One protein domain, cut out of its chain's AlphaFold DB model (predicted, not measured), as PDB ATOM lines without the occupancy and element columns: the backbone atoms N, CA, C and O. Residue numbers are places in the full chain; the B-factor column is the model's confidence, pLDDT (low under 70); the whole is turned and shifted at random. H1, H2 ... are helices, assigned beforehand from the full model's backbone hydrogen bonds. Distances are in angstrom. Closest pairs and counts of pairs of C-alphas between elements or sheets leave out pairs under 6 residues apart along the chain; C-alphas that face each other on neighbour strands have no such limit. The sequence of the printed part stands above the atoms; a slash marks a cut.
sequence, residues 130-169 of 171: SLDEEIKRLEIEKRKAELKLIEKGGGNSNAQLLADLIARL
ATOM      1  N   SER A 130      19.760 -10.547   3.527       70.88
ATOM      2  CA  SER A 130      18.770 -10.598   2.448       70.88
ATOM      3  C   SER A 130      18.167  -9.221   2.159       70.88
ATOM      4  O   SER A 130      18.164  -8.789   1.007       70.88
ATOM      5  N   LEU A 131      17.778  -8.486   3.205       74.50
ATOM      6  CA  LEU A 131      17.210  -7.142   3.081       74.50
ATOM      7  C   LEU A 131      18.249  -6.114   2.604       74.50
ATOM      8  O   LEU A 131      17.951  -5.286   1.746       74.50
ATOM      9  N   ASP A 132      19.486  -6.190   3.099       78.19
ATOM     10  CA  ASP A 132      20.570  -5.281   2.697       78.19
ATOM     11  C   ASP A 132      20.985  -5.483   1.232       78.19
ATOM     12  O   ASP A 132      21.316  -4.530   0.519       78.19
ATOM     13  N   GLU A 133      20.996  -6.732   0.764       83.38
ATOM     14  CA  GLU A 133      21.267  -7.067  -0.632       83.38
ATOM     15  C   GLU A 133      20.123  -6.632  -1.550       83.38
ATOM     16  O   GLU A 133      20.381  -6.143  -2.653       83.38
ATOM     17  N   GLU A 134      18.875  -6.760  -1.098       83.75
ATOM     18  CA  GLU A 134      17.691  -6.325  -1.839       83.75
ATOM     19  C   GLU A 134      17.641  -4.796  -1.987       83.75
ATOM     20  O   GLU A 134      17.466  -4.296  -3.100       83.75
ATOM     21  N   ILE A 135      17.932  -4.043  -0.920       85.50
ATOM     22  CA  ILE A 135      18.040  -2.574  -0.963       85.50
ATOM     23  C   ILE A 135      19.122  -2.136  -1.958       85.50
ATOM     24  O   ILE A 135      18.869  -1.290  -2.818       85.50
ATOM     25  N   LYS A 136      20.310  -2.756  -1.915       87.62
ATOM     26  CA  LYS A 136      21.401  -2.441  -2.855       87.62
ATOM     27  C   LYS A 136      21.018  -2.733  -4.303       87.62
ATOM     28  O   LYS A 136      21.373  -1.959  -5.193       87.62
ATOM     29  N   ARG A 137      20.310  -3.839  -4.564       88.31
ATOM     30  CA  ARG A 137      19.821  -4.170  -5.914       88.31
ATOM     31  C   ARG A 137      18.856  -3.106  -6.421       88.31
ATOM     32  O   ARG A 137      19.062  -2.606  -7.526       88.31
ATOM     33  N   LEU A 138      17.875  -2.730  -5.605       88.75
ATOM     34  CA  LEU A 138      16.883  -1.708  -5.945       88.75
ATOM     35  C   LEU A 138      17.531  -0.337  -6.188       88.75
ATOM     36  O   LEU A 138      17.176   0.355  -7.143       88.75
ATOM     37  N   GLU A 139      18.531   0.050  -5.393       91.38
ATOM     38  CA  GLU A 139      19.283   1.295  -5.608       91.38
ATOM     39  C   GLU A 139      20.088   1.283  -6.911       91.38
ATOM     40  O   GLU A 139      20.110   2.279  -7.642       91.38
ATOM     41  N   ILE A 140      20.742   0.163  -7.230       90.56
ATOM     42  CA  ILE A 140      21.479   0.004  -8.490       90.56
ATOM     43  C   ILE A 140      20.517   0.060  -9.678       90.56
ATOM     44  O   ILE A 140      20.828   0.692 -10.687       90.56
ATOM     45  N   GLU A 141      19.359  -0.589  -9.574       89.81
ATOM     46  CA  GLU A 141      18.344  -0.593 -10.624       89.81
ATOM     47  C   GLU A 141      17.787   0.812 -10.867       89.81
ATOM     48  O   GLU A 141      17.743   1.264 -12.014       89.81
ATOM     49  N   LYS A 142      17.488   1.553  -9.794       90.38
ATOM     50  CA  LYS A 142      17.055   2.951  -9.869       90.38
ATOM     51  C   LYS A 142      18.101   3.839 -10.551       90.38
ATOM     52  O   LYS A 142      17.767   4.553 -11.494       90.38
ATOM     53  N   ARG A 143      19.378   3.734 -10.160       84.06
ATOM     54  CA  ARG A 143      20.476   4.494 -10.793       84.06
ATOM     55  C   ARG A 143      20.674   4.126 -12.263       84.06
ATOM     56  O   ARG A 143      20.914   4.999 -13.090       84.06
ATOM     57  N   LYS A 144      20.560   2.842 -12.618       84.25
ATOM     58  CA  LYS A 144      20.630   2.390 -14.018       84.25
ATOM     59  C   LYS A 144      19.463   2.928 -14.846       84.25
ATOM     60  O   LYS A 144      19.669   3.299 -15.999       84.25
ATOM     61  N   ALA A 145      18.260   2.984 -14.276       81.00
ATOM     62  CA  ALA A 145      17.095   3.569 -14.932       81.00
ATOM     63  C   ALA A 145      17.268   5.081 -15.162       81.00
ATOM     64  O   ALA A 145      16.989   5.557 -16.261       81.00
ATOM     65  N   GLU A 146      17.796   5.809 -14.173       77.75
ATOM     66  CA  GLU A 146      18.128   7.237 -14.279       77.75
ATOM     67  C   GLU A 146      19.179   7.498 -15.374       77.75
ATOM     68  O   GLU A 146      18.961   8.337 -16.248       77.75
ATOM     69  N   LEU A 147      20.271   6.724 -15.404       76.12
ATOM     70  CA  LEU A 147      21.308   6.824 -16.443       76.12
ATOM     71  C   LEU A 147      20.760   6.545 -17.846       76.12
ATOM     72  O   LEU A 147      21.041   7.288 -18.782       76.12
ATOM     73  N   LYS A 148      19.916   5.520 -17.990       79.62
ATOM     74  CA  LYS A 148      19.286   5.179 -19.272       79.62
ATOM     75  C   LYS A 148      18.346   6.280 -19.770       79.62
ATOM     76  O   LYS A 148      18.168   6.430 -20.978       79.62
ATOM     77  N   LEU A 149      17.725   7.035 -18.861       70.94
ATOM     78  CA  LEU A 149      16.897   8.192 -19.203       70.94
ATOM     79  C   LEU A 149      17.754   9.356 -19.729       70.94
ATOM     80  O   LEU A 149      17.383   9.999 -20.711       70.94
ATOM     81  N   ILE A 150      18.918   9.571 -19.109       66.44
ATOM     82  CA  ILE A 150      19.914  10.571 -19.522       66.44
ATOM     83  C   ILE A 150      20.491  10.218 -20.904       66.44
ATOM     84  O   ILE A 150      20.529  11.070 -21.789       66.44
ATOM     85  N   GLU A 151      20.870   8.956 -21.129       67.31
ATOM     86  CA  GLU A 151      21.415   8.469 -22.410       67.31
ATOM     87  C   GLU A 151      20.401   8.518 -23.559       67.31
ATOM     88  O   GLU A 151      20.771   8.747 -24.709       67.31
ATOM     89  N   LYS A 152      19.105   8.351 -23.268       66.38
ATOM     90  CA  LYS A 152      18.023   8.456 -24.262       66.38
ATOM     91  C   LYS A 152      17.679   9.896 -24.665       66.38
ATOM     92  O   LYS A 152      16.649  10.119 -25.296       66.38
ATOM     93  N   GLY A 153      18.525  10.868 -24.330       56.28
ATOM     94  CA  GLY A 153      18.331  12.258 -24.737       56.28
ATOM     95  C   GLY A 153      17.301  13.005 -23.894       56.28
ATOM     96  O   GLY A 153      16.880  14.089 -24.283       56.28
ATOM     97  N   GLY A 154      16.951  12.493 -22.707       53.97
ATOM     98  CA  GLY A 154      16.322  13.280 -21.641       53.97
ATOM     99  C   GLY A 154      17.330  14.227 -20.988       53.97
ATOM    100  O   GLY A 154      17.439  14.267 -19.763       53.97
ATOM    101  N   GLY A 155      18.127  14.916 -21.811       50.50
ATOM    102  CA  GLY A 155      19.119  15.888 -21.393       50.50
ATOM    103  C   GLY A 155      18.428  16.935 -20.541       50.50
ATOM    104  O   GLY A 155      17.480  17.584 -20.979       50.50
ATOM    105  N   ASN A 156      18.879  17.032 -19.293       59.03
ATOM    106  CA  ASN A 156      18.446  18.027 -18.328       59.03
ATOM    107  C   ASN A 156      18.329  19.375 -19.054       59.03
ATOM    108  O   ASN A 156      19.295  19.798 -19.689       59.03
ATOM    109  N   SER A 157      17.158  20.009 -19.004       59.28
ATOM    110  CA  SER A 157      16.812  21.220 -19.766       59.28
ATOM    111  C   SER A 157      17.908  22.294 -19.733       59.28
ATOM    112  O   SER A 157      18.123  22.995 -20.716       59.28
ATOM    113  N   ASN A 158      18.674  22.359 -18.643       58.41
ATOM    114  CA  ASN A 158      19.829  23.238 -18.486       58.41
ATOM    115  C   ASN A 158      20.974  23.010 -19.490       58.41
ATOM    116  O   ASN A 158      21.616  23.981 -19.872       58.41
ATOM    117  N   ALA A 159      21.247  21.778 -19.933       59.16
ATOM    118  CA  ALA A 159      22.302  21.498 -20.912       59.16
ATOM    119  C   ALA A 159      21.902  21.957 -22.325       59.16
ATOM    120  O   ALA A 159      22.721  22.539 -23.036       59.16
ATOM    121  N   GLN A 160      20.629  21.770 -22.697       58.78
ATOM    122  CA  GLN A 160      20.063  22.312 -23.938       58.78
ATOM    123  C   GLN A 160      20.059  23.847 -23.918       58.78
ATOM    124  O   GLN A 160      20.494  24.479 -24.875       58.78
ATOM    125  N   LEU A 161      19.627  24.447 -22.799       62.47
ATOM    126  CA  LEU A 161      19.605  25.901 -22.618       62.47
ATOM    127  C   LEU A 161      21.011  26.515 -22.683       62.47
ATOM    128  O   LEU A 161      21.172  27.592 -23.246       62.47
ATOM    129  N   LEU A 162      22.032  25.833 -22.152       65.31
ATOM    130  CA  LEU A 162      23.432  26.261 -22.256       65.31
ATOM    131  C   LEU A 162      23.953  26.212 -23.696       65.31
ATOM    132  O   LEU A 162      24.632  27.146 -24.120       65.31
ATOM    133  N   ALA A 163      23.618  25.166 -24.455       66.12
ATOM    134  CA  ALA A 163      24.002  25.058 -25.862       66.12
ATOM    135  C   ALA A 163      23.362  26.169 -26.719       66.12
ATOM    136  O   ALA A 163      24.061  26.809 -27.508       66.12
ATOM    137  N   ASP A 164      22.075  26.462 -26.505       68.75
ATOM    138  CA  ASP A 164      21.362  27.548 -27.195       68.75
ATOM    139  C   ASP A 164      21.897  28.944 -26.825       68.75
ATOM    140  O   ASP A 164      21.952  29.835 -27.677       68.75
ATOM    141  N   LEU A 165      22.314  29.155 -25.568       72.25
ATOM    142  CA  LEU A 165      22.882  30.435 -25.133       72.25
ATOM    143  C   LEU A 165      24.259  30.689 -25.763       72.25
ATOM    144  O   LEU A 165      24.541  31.808 -26.187       72.25
ATOM    145  N   ILE A 166      25.098  29.650 -25.850       75.81
ATOM    146  CA  ILE A 166      26.439  29.724 -26.451       75.81
ATOM    147  C   ILE A 166      26.344  29.993 -27.959       75.81
ATOM    148  O   ILE A 166      27.104  30.803 -28.479       75.81
ATOM    149  N   ALA A 167      25.375  29.387 -28.653       72.88
ATOM    150  CA  ALA A 167      25.170  29.589 -30.089       72.88
ATOM    151  C   ALA A 167      24.705  31.012 -30.468       72.88
ATOM    152  O   ALA A 167      24.810  31.403 -31.630       72.88
ATOM    153  N   ARG A 168      24.181  31.791 -29.511       76.38
ATOM    154  CA  ARG A 168      23.726  33.179 -29.715       76.38
ATOM    155  C   ARG A 168      24.774  34.243 -29.392       76.38
ATOM    156  O   ARG A 168      24.492  35.425 -29.586       76.38
ATOM    157  N   LEU A 169      25.954  33.862 -28.907       71.06
ATOM    158  CA  LEU A 169      27.042  34.811 -28.693       71.06
ATOM    159  C   LEU A 169      27.737  35.095 -30.038       71.06
ATOM    160  O   LEU A 169      28.165  34.149 -30.699       71.06
TER     161      LEU A 169
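What this domain is: This is residues 130 to 169 of the 171 residues of an uncharacterized protein of Pseudomonas sp. ICMP 460 (UniProt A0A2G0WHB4). Two helices follow each other end to end along one extended rod, the long H1 first and the shorter H2 after a tight link, with no folding back of one on the other. The printed part has 40 residues with two named helices, H1 then H2, and no named strand; the class is all helix. It is extended, with a radius of gyration of the C-alphas of 16.4 A, and spans 56 by 15 by 8 A.

Where its parts are: H1, residues 130 to 151, begins at C-alpha 130 at (18.770, -10.598, 2.448) and is 31.4 A long from first to last C-alpha. H2, residues 157 to 167, is 15.7 A long and ends at C-alpha 167 at (25.170, 29.589, -30.089).

How they stand to each other: H1 and H2 are apart, with no C-alpha of the one within 8 A of the other. In H1 and H2 every O i to N i+4 pair is within hydrogen-bond range.

The domain as a whole: The C-alphas of Ser 130 and Leu 169, the two farthest apart, are 55.7 A apart. The printed part has no cut. Its mean pLDDT is 73.6, and residues 150 to 164 are under 70.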